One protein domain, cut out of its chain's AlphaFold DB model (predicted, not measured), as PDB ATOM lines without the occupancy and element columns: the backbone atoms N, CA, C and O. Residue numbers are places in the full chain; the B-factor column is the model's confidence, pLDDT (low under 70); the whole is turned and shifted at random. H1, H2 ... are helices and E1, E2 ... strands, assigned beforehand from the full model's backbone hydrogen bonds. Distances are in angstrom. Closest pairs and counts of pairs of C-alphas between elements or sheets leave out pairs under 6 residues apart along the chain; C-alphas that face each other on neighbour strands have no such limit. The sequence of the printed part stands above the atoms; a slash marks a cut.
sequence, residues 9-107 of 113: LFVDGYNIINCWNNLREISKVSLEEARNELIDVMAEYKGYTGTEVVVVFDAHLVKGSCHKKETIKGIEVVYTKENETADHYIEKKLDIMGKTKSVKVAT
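What this domain is: This is residues 9 to 107 of the 113 residues of an uncharacterized protein of Gottschalkia acidurici (strain ATCC 7906 / DSM 604 / BCRC 14475 / CIP 104303 / KCTC 5404 / NCIMB 10678 / 9a) (UniProt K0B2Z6). A strongly twisted five-stranded sheet lies between the long helix H3 on one face and H4 on the other, making three layers. H1 and H2 make a corner beyond the sheet's strands, and residues 95 to 101 stick out at the other end of the long axis. The printed part has 99 residues with four named helices and five named strands, in the order E1 H1 H2 H3 E2 E3 E4 H4 E5; the sheet, ordered E3 E4 E2 E1 E5, is mixed, as is the class. It is compact, with a radius of gyration of the C-alphas of 13.1 A and spans of 41 by 33 by 22 A.

How they stand to each other: Start at E1, residues 9 to 12, parallel to E2, residues 52 to 57, with N 11 and O 54 2.9 A apart, and to E5, residues 103 to 106, with N 10 and O 104 2.8 A apart. H1, residues 13 to 19, touches residues 34 to 38 of H3, residues 31 to 49, closest at the C-alphas of Ile 17 and Ala 34, 6.6 A. H2, residues 21 to 29, is not on the sheet and forms a hairpin with H3, closest at the C-alphas of Ser 27 and Ala 34, 5.0 A. H3 runs along the strands, over E2 and E4, residues 75 to 79, at a height of 8.6 A. E4 is parallel to E2, N 55 and O 76 2.8 A apart, and forms a hairpin with E3, residues 68 to 72, N 70 and O 77 2.8 A apart. On the opposite face H4, residues 86 to 97, has a height of 9.0 A. E4, H4 and E5 form a split strand-helix-strand unit, E2 and E1 between its strands, with a right-handed crossover; E1, the helices H1 H2 H3 and E2 form an unsplit one, its strands neighbours. Every O i to N i+4 pair is within hydrogen-bond range in H1, H3 and H4, and 4 of 5 in H2.

Where its parts are: Find C-alpha 9 at (28.382, 14.425, 11.112), where E1 begins. H3 runs 26.8 A from C-alpha 31 at (45.955, 20.919, -0.581); E2 runs 16.6 A and H4 16.2 A. E5 ends at C-alpha 106, (34.954, 16.366, 14.158).

The domain as a whole: The C-alphas farthest apart, Val 29 and Thr 100, are 41.0 A apart. The printed part has no cut, and no link is long. Look for pLDDT under 70 at residues 60 to 66 and 98 to 107.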
ATOM      1  N   LEU A   9      26.974  14.254  10.811       87.06
ATOM      2  CA  LEU A   9      28.382  14.425  11.112       87.06
ATOM      3  C   LEU A   9      28.865  15.692  10.413       87.06
ATOM      4  O   LEU A   9      28.895  15.746   9.186       87.06
ATOM      5  N   PHE A  10      29.239  16.695  11.196       88.12
ATOM      6  CA  PHE A  10      29.929  17.879  10.706       88.12
ATOM      7  C   PHE A  10      31.429  17.688  10.883       88.12
ATOM      8  O   PHE A  10      31.888  17.302  11.955       88.12
ATOM      9  N   VAL A  11      32.186  17.945   9.828       88.06
ATOM     10  CA  VAL A  11      33.631  17.723   9.797       88.06
ATOM     11  C   VAL A  11      34.311  19.031   9.446       88.06
ATOM     12  O   VAL A  11      34.006  19.609   8.404       88.06
ATOM     13  N   ASP A  12      35.237  19.480  10.287       89.19
ATOM     14  CA  ASP A  12      36.146  20.565   9.930       89.19
ATOM     15  C   ASP A  12      37.264  20.001   9.044       89.19
ATOM     16  O   ASP A  12      38.130  19.237   9.475       89.19
ATOM     17  N   GLY A  13      37.210  20.340   7.760       89.00
ATOM     18  CA  GLY A  13      38.039  19.717   6.746       89.00
ATOM     19  C   GLY A  13      39.527  20.022   6.895       89.00
ATOM     20  O   GLY A  13      40.344  19.102   6.837       89.00
ATOM     21  N   TYR A  14      39.905  21.287   7.108       86.69
ATOM     22  CA  TYR A  14      41.324  21.646   7.245       86.69
ATOM     23  C   TYR A  14      41.905  21.163   8.561       86.69
ATOM     24  O   TYR A  14      43.074  20.771   8.616       86.69
ATOM     25  N   ASN A  15      41.072  21.119   9.593       84.81
ATOM     26  CA  ASN A  15      41.456  20.564  10.865       84.81
ATOM     27  C   ASN A  15      41.816  19.074  10.762       84.81
ATOM     28  O   ASN A  15      42.924  18.679  11.133       84.81
ATOM     29  N   ILE A  16      40.933  18.261  10.169       87.31
ATOM     30  CA  ILE A  16      41.186  16.830   9.961       87.31
ATOM     31  C   ILE A  16      42.393  16.607   9.051       87.31
ATOM     32  O   ILE A  16      43.252  15.787   9.378       87.31
ATOM     33  N   ILE A  17      42.515  17.373   7.962       89.06
ATOM     34  CA  ILE A  17      43.679  17.301   7.068       89.06
ATOM     35  C   ILE A  17      44.982  17.570   7.830       89.06
ATOM     36  O   ILE A  17      45.986  16.913   7.572       89.06
ATOM     37  N   ASN A  18      44.994  18.520   8.766       85.50
ATOM     38  CA  ASN A  18      46.191  18.838   9.542       85.50
ATOM     39  C   ASN A  18      46.447  17.845  10.691       85.50
ATOM     40  O   ASN A  18      47.593  17.673  11.106       85.50
ATOM     41  N   CYS A  19      45.403  17.190  11.206       86.06
ATOM     42  CA  CYS A  19      45.493  16.209  12.288       86.06
ATOM     43  C   CYS A  19      45.957  14.828  11.791       86.06
ATOM     44  O   CYS A  19      46.775  14.171  12.437       86.06
ATOM     45  N   TRP A  20      45.458  14.374  10.641       88.75
ATOM     46  CA  TRP A  20      45.760  13.050  10.101       88.75
ATOM     47  C   TRP A  20      47.067  13.065   9.312       88.75
ATOM     48  O   TRP A  20      47.161  13.716   8.276       88.75
ATOM     49  N   ASN A  21      48.078  12.320   9.775       88.31
ATOM     50  CA  ASN A  21      49.417  12.328   9.169       88.31
ATOM     51  C   ASN A  21      49.402  12.079   7.652       88.31
ATOM     52  O   ASN A  21      50.058  12.813   6.925       88.31
ATOM     53  N   ASN A  22      48.616  11.113   7.169       89.31
ATOM     54  CA  ASN A  22      48.492  10.812   5.740       89.31
ATOM     55  C   ASN A  22      47.949  12.007   4.938       89.31
ATOM     56  O   ASN A  22      48.551  12.403   3.943       89.31
ATOM     57  N   LEU A  23      46.858  12.632   5.392       90.12
ATOM     58  CA  LEU A  23      46.284  13.807   4.726       90.12
ATOM     59  C   LEU A  23      47.200  15.027   4.836       90.12
ATOM     60  O   LEU A  23      47.297  15.817   3.899       90.12
ATOM     61  N   ARG A  24      47.906  15.167   5.959       89.75
ATOM     62  CA  ARG A  24      48.864  16.244   6.203       89.75
ATOM     63  C   ARG A  24      50.080  16.140   5.291       89.75
ATOM     64  O   ARG A  24      50.639  17.154   4.884       89.75
ATOM     65  N   GLU A  25      50.538  14.930   4.997       92.31
ATOM     66  CA  GLU A  25      51.627  14.716   4.046       92.31
ATOM     67  C   GLU A  25      51.190  15.041   2.619       92.31
ATOM     68  O   GLU A  25      51.916  15.749   1.921       92.31
ATOM     69  N   ILE A  26      49.978  14.639   2.229       90.94
ATOM     70  CA  ILE A  26      49.393  15.001   0.932       90.94
ATOM     71  C   ILE A  26      49.215  16.522   0.831       90.94
ATOM     72  O   ILE A  26      49.594  17.116  -0.174       90.94
ATOM     73  N   SER A  27      48.720  17.185   1.880       89.94
ATOM     74  CA  SER A  27      48.427  18.625   1.851       89.94
ATOM     75  C   SER A  27      49.667  19.507   1.709       89.94
ATOM     76  O   SER A  27      49.569  20.605   1.161       89.94
ATOM     77  N   LYS A  28      50.841  19.020   2.139       89.44
ATOM     78  CA  LYS A  28      52.138  19.677   1.893       89.44
ATOM     79  C   LYS A  28      52.511  19.711   0.411       89.44
ATOM     80  O   LYS A  28      53.270  20.589   0.013       89.44
ATOM     81  N   VAL A  29      52.026  18.750  -0.374       91.81
ATOM     82  CA  VAL A  29      52.263  18.661  -1.822       91.81
ATOM     83  C   VAL A  29      51.123  19.338  -2.578       91.81
ATOM     84  O   VAL A  29      51.361  20.214  -3.406       91.81
ATOM     85  N   SER A  30      49.882  18.964  -2.261       89.38
ATOM     86  CA  SER A  30      48.668  19.502  -2.860       89.38
ATOM     87  C   SER A  30      47.519  19.514  -1.853       89.38
ATOM     88  O   SER A  30      46.945  18.485  -1.487       89.38
ATOM     89  N   LEU A  31      47.127  20.719  -1.435       86.50
ATOM     90  CA  LEU A  31      45.955  20.919  -0.581       86.50
ATOM     91  C   LEU A  31      44.658  20.471  -1.270       86.50
ATOM     92  O   LEU A  31      43.695  20.097  -0.609       86.50
ATOM     93  N   GLU A  32      44.607  20.518  -2.599       88.88
ATOM     94  CA  GLU A  32      43.469  20.008  -3.362       88.88
ATOM     95  C   GLU A  32      43.352  18.487  -3.281       88.88
ATOM     96  O   GLU A  32      42.262  17.987  -3.015       88.88
ATOM     97  N   GLU A  33      44.462  17.759  -3.414       90.88
ATOM     98  CA  GLU A  33      44.441  16.300  -3.279       90.88
ATOM     99  C   GLU A  33      44.051  15.871  -1.865       90.88
ATOM    100  O   GLU A  33      43.213  14.988  -1.710       90.88
ATOM    101  N   ALA A  34      44.550  16.558  -0.834       91.19
ATOM    102  CA  ALA A  34      44.163  16.266   0.544       91.19
ATOM    103  C   ALA A  34      42.663  16.498   0.799       91.19
ATOM    104  O   ALA A  34      42.035  15.741   1.541       91.19
ATOM    105  N   ARG A  35      42.069  17.524   0.170       91.31
ATOM    106  CA  ARG A  35      40.618  17.764   0.226       91.31
ATOM    107  C   ARG A  35      39.845  16.640  -0.452       91.31
ATOM    108  O   ARG A  35      38.878  16.154   0.127       91.31
ATOM    109  N   ASN A  36      40.272  16.228  -1.643       91.81
ATOM    110  CA  ASN A  36      39.626  15.145  -2.384       91.81
ATOM    111  C   ASN A  36      39.690  13.821  -1.612       91.81
ATOM    112  O   ASN A  36      38.661  13.172  -1.457       91.81
ATOM    113  N   GLU A  37      40.849  13.480  -1.050       93.44
ATOM    114  CA  GLU A  37      41.027  12.277  -0.229       93.44
ATOM    115  C   GLU A  37      40.118  12.300   1.011       93.44
ATOM    116  O   GLU A  37      39.426  11.328   1.306       93.44
ATOM    117  N   LEU A  38      40.029  13.437   1.715       92.25
ATOM    118  CA  LEU A  38      39.110  13.563   2.848       92.25
ATOM    119  C   LEU A  38      37.644  13.371   2.422       92.25
ATOM    120  O   LEU A  38      36.881  12.698   3.116       92.25
ATOM    121  N   ILE A  39      37.240  13.968   1.299       92.69
ATOM    122  CA  ILE A  39      35.885  13.838   0.747       92.69
ATOM    123  C   ILE A  39      35.575  12.373   0.428       92.69
ATOM    124  O   ILE A  39      34.474  11.912   0.731       92.69
ATOM    125  N   ASP A  40      36.531  11.642  -0.145       93.19
ATOM    126  CA  ASP A  40      36.413  10.213  -0.432       93.19
ATOM    127  C   ASP A  40      36.182   9.392   0.840       93.19
ATOM    128  O   ASP A  40      35.148   8.728   0.960       93.19
ATOM    129  N   VAL A  41      37.053   9.543   1.841       92.19
ATOM    130  CA  VAL A  41      36.931   8.821   3.119       92.19
ATOM    131  C   VAL A  41      35.596   9.129   3.810       92.19
ATOM    132  O   VAL A  41      34.939   8.243   4.364       92.19
ATOM    133  N   MET A  42      35.151  10.387   3.772       92.44
ATOM    134  CA  MET A  42      33.873  10.795   4.362       92.44
ATOM    135  C   MET A  42      32.659  10.266   3.586       92.44
ATOM    136  O   MET A  42      31.635   9.935   4.192       92.44
ATOM    137  N   ALA A  43      32.757  10.148   2.262       92.25
ATOM    138  CA  ALA A  43      31.720   9.535   1.441       92.25
ATOM    139  C   ALA A  43      31.586   8.032   1.728       92.25
ATOM    140  O   ALA A  43      30.466   7.533   1.872       92.25
ATOM    141  N   GLU A  44      32.706   7.328   1.900       91.19
ATOM    142  CA  GLU A  44      32.714   5.928   2.338       91.19
ATOM    143  C   GLU A  44      32.102   5.772   3.735       91.19
ATOM    144  O   GLU A  44      31.239   4.915   3.944       91.19
ATOM    145  N   TYR A  45      32.458   6.653   4.677       88.88
ATOM    146  CA  TYR A  45      31.875   6.662   6.021       88.88
ATOM    147  C   TYR A  45      30.352   6.852   5.995       88.88
ATOM    148  O   TYR A  45      29.620   6.149   6.704       88.88
ATOM    149  N   LYS A  46      29.845   7.767   5.155       88.12
ATOM    150  CA  LYS A  46      28.402   7.917   4.918       88.12
ATOM    151  C   LYS A  46      27.795   6.626   4.370       88.12
ATOM    152  O   LYS A  46      26.756   6.200   4.869       88.12
ATOM    153  N   GLY A  47      28.421   6.010   3.369       88.19
ATOM    154  CA  GLY A  47      27.947   4.759   2.772       88.19
ATOM    155  C   GLY A  47      27.862   3.613   3.783       88.19
ATOM    156  O   GLY A  47      26.895   2.856   3.773       88.19
ATOM    157  N   TYR A  48      28.830   3.533   4.696       87.44
ATOM    158  CA  TYR A  48      28.895   2.500   5.728       87.44
ATOM    159  C   TYR A  48      27.918   2.737   6.891       87.44
ATOM    160  O   TYR A  48      27.304   1.795   7.388       87.44
ATOM    161  N   THR A  49      27.760   3.987   7.340       84.62
ATOM    162  CA  THR A  49      26.974   4.311   8.547       84.62
ATOM    163  C   THR A  49      25.552   4.797   8.269       84.62
ATOM    164  O   THR A  49      24.718   4.787   9.170       84.62
ATOM    165  N   GLY A  50      25.265   5.266   7.053       84.50
ATOM    166  CA  GLY A  50      24.018   5.957   6.715       84.50
ATOM    167  C   GLY A  50      23.891   7.367   7.313       84.50
ATOM    168  O   GLY A  50      22.829   7.981   7.197       84.50
ATOM    169  N   THR A  51      24.951   7.884   7.947       86.19
ATOM    170  CA  THR A  51      24.992   9.221   8.563       86.19
ATOM    171  C   THR A  51      25.068  10.305   7.489       86.19
ATOM    172  O   THR A  51      25.782  10.164   6.496       86.19
ATOM    173  N   GLU A  52      24.373  11.423   7.684       88.94
ATOM    174  CA  GLU A  52      24.513  12.589   6.809       88.94
ATOM    175  C   GLU A  52      25.818  13.321   7.133       88.94
ATOM    176  O   GLU A  52      25.945  13.918   8.201       88.94
ATOM    177  N   VAL A  53      26.790  13.277   6.223       91.12
ATOM    178  CA  VAL A  53      28.096  13.916   6.427       91.12
ATOM    179  C   VAL A  53      28.147  15.267   5.717       91.12
ATOM    180  O   VAL A  53      27.787  15.377   4.540       91.12
ATOM    181  N   VAL A  54      28.601  16.281   6.450       91.31
ATOM    182  CA  VAL A  54      28.825  17.647   5.981       91.31
ATOM    183  C   VAL A  54      30.271  18.029   6.276       91.31
ATOM    184  O   VAL A  54      30.650  18.180   7.435       91.31
ATOM    185  N   VAL A  55      31.083  18.192   5.237       91.69
ATOM    186  CA  VAL A  55      32.483  18.619   5.349       91.69
ATOM    187  C   VAL A  55      32.559  20.119   5.109       91.69
ATOM    188  O   VAL A  55      32.076  20.611   4.091       91.69
ATOM    189  N   VAL A  56      33.154  20.849   6.044       90.56
ATOM    190  CA  VAL A  56      33.274  22.306   6.010       90.56
ATOM    191  C   VAL A  56      34.746  22.673   5.882       90.56
ATOM    192  O   VAL A  56      35.544  22.381   6.764       90.56
ATOM    193  N   PHE A  57      35.108  23.314   4.779       88.44
ATOM    194  CA  PHE A  57      36.433  23.869   4.542       88.44
ATOM    195  C   PHE A  57      36.383  25.377   4.791       88.44
ATOM    196  O   PHE A  57      35.722  26.109   4.046       88.44
ATOM    197  N   ASP A  58      37.064  25.845   5.838       82.81
ATOM    198  CA  ASP A  58      37.126  27.271   6.143       82.81
ATOM    199  C   ASP A  58      37.978  28.034   5.115       82.81
ATOM    200  O   ASP A  58      39.051  27.604   4.702       82.81
ATOM    201  N   ALA A  59      37.513  29.187   4.648       71.69
ATOM    202  CA  ALA A  59      38.224  29.919   3.604       71.69
ATOM    203  C   ALA A  59      39.326  30.858   4.117       71.69
ATOM    204  O   ALA A  59      39.697  31.806   3.423       71.69
ATOM    205  N   HIS A  60      39.904  30.600   5.293       61.34
ATOM    206  CA  HIS A  60      40.971  31.440   5.851       61.34
ATOM    207  C   HIS A  60      42.192  31.524   4.911       61.34
ATOM    208  O   HIS A  60      42.922  32.513   4.910       61.34
ATOM    209  N   LEU A  61      42.378  30.523   4.046       55.59
ATOM    210  CA  LEU A  61      43.484  30.448   3.089       55.59
ATOM    211  C   LEU A  61      43.166  31.005   1.686       55.59
ATOM    212  O   LEU A  61      44.081  31.114   0.870       55.59
ATOM    213  N   VAL A  62      41.913  31.372   1.371       56.19
ATOM    214  CA  VAL A  62      41.505  31.777   0.009       56.19
ATOM    215  C   VAL A  62      40.862  33.165   0.017       56.19
ATOM    216  O   VAL A  62      39.673  33.319   0.280       56.19
ATOM    217  N   LYS A  63      41.647  34.194  -0.329       49.44
ATOM    218  CA  LYS A  63      41.138  35.568  -0.486       49.44
ATOM    219  C   LYS A  63      40.095  35.644  -1.603       49.44
ATOM    220  O   LYS A  63      40.346  35.179  -2.713       49.44
ATOM    221  N   GLY A  64      38.948  36.265  -1.324       56.31
ATOM    222  CA  GLY A  64      37.850  36.417  -2.287       56.31
ATOM    223  C   GLY A  64      36.989  35.164  -2.506       56.31
ATOM    224  O   GLY A  64      36.256  35.089  -3.492       56.31
ATOM    225  N   SER A  65      37.054  34.177  -1.610       60.84
ATOM    226  CA  SER A  65      36.202  32.986  -1.667       60.84
ATOM    227  C   SER A  65      34.721  33.329  -1.458       60.84
ATOM    228  O   SER A  65      34.308  33.802  -0.391       60.84
ATOM    229  N   CYS A  66      33.895  33.034  -2.458       61.56
ATOM    230  CA  CYS A  66      32.444  33.024  -2.308       61.56
ATOM    231  C   CYS A  66      31.998  31.766  -1.556       61.56
ATOM    232  O   CYS A  66      32.545  30.685  -1.768       61.56
ATOM    233  N   HIS A  67      30.958  31.902  -0.732       74.81
ATOM    234  CA  HIS A  67      30.317  30.761  -0.085       74.81
ATOM    235  C   HIS A  67      29.863  29.750  -1.145       74.81
ATOM    236  O   HIS A  67      29.019  30.072  -1.987       74.81
ATOM    237  N   LYS A  68      30.420  28.538  -1.113       82.50
ATOM    238  CA  LYS A  68      30.150  27.498  -2.111       82.50
ATOM    239  C   LYS A  68      29.689  26.233  -1.408       82.50
ATOM    240  O   LYS A  68      30.301  25.805  -0.437       82.50
ATOM    241  N   LYS A  69      28.607  25.636  -1.900       87.00
ATOM    242  CA  LYS A  69      28.122  24.333  -1.438       87.00
ATOM    243  C   LYS A  69      28.038  23.391  -2.612       87.00
ATOM    244  O   LYS A  69      27.492  23.754  -3.651       87.00
ATOM    245  N   GLU A  70      28.562  22.195  -2.429       90.00
ATOM    246  CA  GLU A  70      28.617  21.167  -3.454       90.00
ATOM    247  C   GLU A  70      28.241  19.834  -2.826       90.00
ATOM    248  O   GLU A  70      28.648  19.532  -1.709       90.00
ATOM    249  N   THR A  71      27.459  19.022  -3.527       91.12
ATOM    250  CA  THR A  71      27.221  17.640  -3.105       91.12
ATOM    251  C   THR A  71      28.150  16.739  -3.896       91.12
ATOM    252  O   THR A  71      28.000  16.611  -5.111       91.12
ATOM    253  N   ILE A  72      29.103  16.108  -3.215       89.81
ATOM    254  CA  ILE A  72      30.100  15.233  -3.834       89.81
ATOM    255  C   ILE A  72      29.916  13.840  -3.253       89.81
ATOM    256  O   ILE A  72      29.881  13.683  -2.040       89.81
ATOM    257  N   LYS A  73      29.734  12.821  -4.104       87.31
ATOM    258  CA  LYS A  73      29.562  11.413  -3.675       87.31
ATOM    259  C   LYS A  73      28.484  11.222  -2.587       87.31
ATOM    260  O   LYS A  73      28.553  10.327  -1.754       87.31
ATOM    261  N   GLY A  74      27.463  12.080  -2.606       85.81
ATOM    262  CA  GLY A  74      26.361  12.068  -1.646       85.81
ATOM    263  C   GLY A  74      26.636  12.773  -0.316       85.81
ATOM    264  O   GLY A  74      25.712  12.845   0.487       85.81
ATOM    265  N   ILE A  75      27.829  13.314  -0.064       92.44
ATOM    266  CA  ILE A  75      28.111  14.167   1.103       92.44
ATOM    267  C   ILE A  75      28.020  15.651   0.735       92.44
ATOM    268  O   ILE A  75      28.223  16.021  -0.422       92.44
ATOM    269  N   GLU A  76      27.680  16.504   1.702       92.69
ATOM    270  CA  GLU A  76      27.650  17.958   1.503       92.69
ATOM    271  C   GLU A  76      29.036  18.534   1.807       92.69
ATOM    272  O   GLU A  76      29.571  18.343   2.893       92.69
ATOM    273  N   VAL A  77      29.621  19.237   0.846       92.38
ATOM    274  CA  VAL A  77      30.902  19.925   0.974       92.38
ATOM    275  C   VAL A  77      30.640  21.421   0.931       92.38
ATOM    276  O   VAL A  77      30.032  21.935  -0.010       92.38
ATOM    277  N   VAL A  78      31.075  22.126   1.967       90.81
ATOM    278  CA  VAL A  78      30.839  23.555   2.154       90.81
ATOM    279  C   VAL A  78      32.171  24.273   2.231       90.81
ATOM    280  O   VAL A  78      32.994  23.971   3.083       90.81
ATOM    281  N   TYR A  79      32.344  25.274   1.383       88.06
ATOM    282  CA  TYR A  79      33.416  26.249   1.480       88.06
ATOM    283  C   TYR A  79      32.838  27.523   2.084       88.06
ATOM    284  O   TYR A  79      31.889  28.105   1.539       88.06
ATOM    285  N   THR A  80      33.362  27.926   3.240       84.75
ATOM    286  CA  THR A  80      32.893  29.142   3.910       84.75
ATOM    287  C   THR A  80      33.337  30.389   3.141       84.75
ATOM    288  O   THR A  80      34.101  30.330   2.178       84.75
ATOM    289  N   LYS A  81      32.784  31.544   3.510       80.81
ATOM    290  CA  LYS A  81      33.226  32.838   2.970       80.81
ATOM    291  C   LYS A  81      34.484  33.323   3.697       80.81
ATOM    292  O   LYS A  81      34.795  32.862   4.794       80.81
ATOM    293  N   GLU A  82      35.143  34.327   3.124       70.75
ATOM    294  CA  GLU A  82      36.242  35.032   3.789       70.75
ATOM    295  C   GLU A  82      35.786  35.544   5.176       70.75
ATOM    296  O   GLU A  82      34.716  36.148   5.296       70.75
ATOM    297  N   ASN A  83      36.591  35.296   6.216       71.44
ATOM    298  CA  ASN A  83      36.304  35.586   7.634       71.44
ATOM    299  C   ASN A  83      35.189  34.748   8.308       71.44
ATOM    300  O   ASN A  83      34.727  35.122   9.384       71.44
ATOM    301  N   GLU A  84      34.739  33.630   7.727       79.50
ATOM    302  CA  GLU A  84      33.837  32.676   8.398       79.50
ATOM    303  C   GLU A  84      34.567  31.354   8.679       79.50
ATOM    304  O   GLU A  84      35.048  30.702   7.753       79.50
ATOM    305  N   THR A  85      34.650  30.955   9.951       81.94
ATOM    306  CA  THR A  85      35.286  29.697  10.373       81.94
ATOM    307  C   THR A  85      34.335  28.508  10.239       81.94
ATOM    308  O   THR A  85      33.109  28.678  10.199       81.94
ATOM    309  N   ALA A  86      34.895  27.297  10.181       82.69
ATOM    310  CA  ALA A  86      34.112  26.067  10.162       82.69
ATOM    311  C   ALA A  86      33.217  25.957  11.407       82.69
ATOM    312  O   ALA A  86      32.020  25.714  11.256       82.69
ATOM    313  N   ASP A  87      33.751  26.247  12.598       80.50
ATOM    314  CA  ASP A  87      32.989  26.259  13.853       80.50
ATOM    315  C   ASP A  87      31.755  27.162  13.767       80.50
ATOM    316  O   ASP A  87      30.634  26.701  13.974       80.50
ATOM    317  N   HIS A  88      31.925  28.416  13.335       83.56
ATOM    318  CA  HIS A  88      30.818  29.370  13.244       83.56
ATOM    319  C   HIS A  88      29.754  28.935  12.219       83.56
ATOM    320  O   HIS A  88      28.551  29.131  12.425       83.56
ATOM    321  N   TYR A  89      30.170  28.321  11.103       85.81
ATOM    322  CA  TYR A  89      29.230  27.742  10.141       85.81
ATOM    323  C   TYR A  89      28.444  26.577  10.758       85.81
ATOM    324  O   TYR A  89      27.222  26.504  10.582       85.81
ATOM    325  N   ILE A  90      29.128  25.687  11.480       82.81
ATOM    326  CA  ILE A  90      28.523  24.535  12.150       82.81
ATOM    327  C   ILE A  90      27.533  25.029  13.204       82.81
ATOM    328  O   ILE A  90      26.360  24.688  13.100       82.81
ATOM    329  N   GLU A  91      27.930  25.906  14.126       82.44
ATOM    330  CA  GLU A  91      27.054  26.477  15.160       82.44
ATOM    331  C   GLU A  91      25.773  27.075  14.567       82.44
ATOM    332  O   GLU A  91      24.662  26.721  14.970       82.44
ATOM    333  N   LYS A  92      25.905  27.908  13.529       84.50
ATOM    334  CA  LYS A  92      24.755  28.493  12.830       84.50
ATOM    335  C   LYS A  92      23.863  27.425  12.201       84.50
ATOM    336  O   LYS A  92      22.638  27.554  12.183       84.50
ATOM    337  N   LYS A  93      24.454  26.368  11.644       83.25
ATOM    338  CA  LYS A  93      23.706  25.268  11.033       83.25
ATOM    339  C   LYS A  93      22.972  24.435  12.086       83.25
ATOM    340  O   LYS A  93      21.837  24.030  11.829       83.25
ATOM    341  N   LEU A  94      23.577  24.228  13.252       80.19
ATOM    342  CA  LEU A  94      22.973  23.540  14.393       80.19
ATOM    343  C   LEU A  94      21.795  24.316  14.973       80.19
ATOM    344  O   LEU A  94      20.745  23.715  15.209       80.19
ATOM    345  N   ASP A  95      21.933  25.633  15.110       81.06
ATOM    346  CA  ASP A  95      20.855  26.518  15.557       81.06
ATOM    347  C   ASP A  95      19.624  26.409  14.636       81.06
ATOM    348  O   ASP A  95      18.506  26.169  15.094       81.06
ATOM    349  N   ILE A  96      19.846  26.421  13.314       80.12
ATOM    350  CA  ILE A  96      18.784  26.256  12.306       80.12
ATOM    351  C   ILE A  96      18.171  24.844  12.331       80.12
ATOM    352  O   ILE A  96      16.974  24.679  12.093       80.12
ATOM    353  N   MET A  97      18.977  23.799  12.555       71.94
ATOM    354  CA  MET A  97      18.513  22.405  12.518       71.94
ATOM    355  C   MET A  97      17.721  21.988  13.763       71.94
ATOM    356  O   MET A  97      16.947  21.030  13.682       71.94
ATOM    357  N   GLY A  98      17.872  22.711  14.875       62.53
ATOM    358  CA  GLY A  98      17.177  22.451  16.133       62.53
ATOM    359  C   GLY A  98      17.651  21.181  16.860       62.53
ATOM    360  O   GLY A  98      18.280  20.288  16.297       62.53
ATOM    361  N   LYS A  99      17.298  21.061  18.149       58.66
ATOM    362  CA  LYS A  99      17.765  20.005  19.085       58.66
ATOM    363  C   LYS A  99      17.304  18.564  18.775       58.66
ATOM    364  O   LYS A  99      17.457  17.669  19.603       58.66
ATOM    365  N   THR A 100      16.673  18.308  17.632       52.34
ATOM    366  CA  THR A 100      16.028  17.013  17.334       52.34
ATOM    367  C   THR A 100      16.953  15.978  16.690       52.34
ATOM    368  O   THR A 100      16.552  14.822  16.547       52.34
ATOM    369  N   LYS A 101      18.187  16.345  16.334       61.66
ATOM    370  CA  LYS A 101      19.142  15.487  15.613       61.66
ATOM    371  C   LYS A 101      20.362  15.173  16.482       61.66
ATOM    372  O   LYS A 101      20.757  16.004  17.290       61.66
ATOM    373  N   SER A 102      20.920  13.968  16.342       62.53
ATOM    374  CA  SER A 102      22.241  13.674  16.910       62.53
ATOM    375  C   SER A 102      23.275  14.267  15.967       62.53
ATOM    376  O   SER A 102      23.216  14.042  14.758       62.53
ATOM    377  N   VAL A 103      24.144  15.098  16.520       67.38
ATOM    378  CA  VAL A 103      25.139  15.843  15.770       67.38
ATOM    379  C   VAL A 103      26.482  15.488  16.368       67.38
ATOM    380  O   VAL A 103      26.678  15.660  17.564       67.38
ATOM    381  N   LYS A 104      27.390  14.999  15.530       67.69
ATOM    382  CA  LYS A 104      28.796  14.826  15.880       67.69
ATOM    383  C   LYS A 104      29.601  15.875  15.139       67.69
ATOM    384  O   LYS A 104      29.365  16.090  13.951       67.69
ATOM    385  N   VAL A 105      30.525  16.515  15.839       68.75
ATOM    386  CA  VAL A 105      31.468  17.465  15.253       68.75
ATOM    387  C   VAL A 105      32.855  16.843  15.337       68.75
ATOM    388  O   VAL A 105      33.245  16.334  16.382       68.75
ATOM    389  N   ALA A 106      33.573  16.821  14.220       66.56
ATOM    390  CA  ALA A 106      34.954  16.366  14.158       66.56
ATOM    391  C   ALA A 106      35.854  17.584  13.914       66.56
ATOM    392  O   ALA A 106      36.062  17.990  12.771       66.56
ATOM    393  N   THR A 107      36.340  18.171  15.009       58.78
ATOM    394  CA  THR A 107      37.379  19.212  15.046       58.78
ATOM    395  C   THR A 107      38.399  18.846  16.129       58.78
ATOM    396  O   THR A 107      38.071  18.104  17.057       58.78
TER     397      THR A 107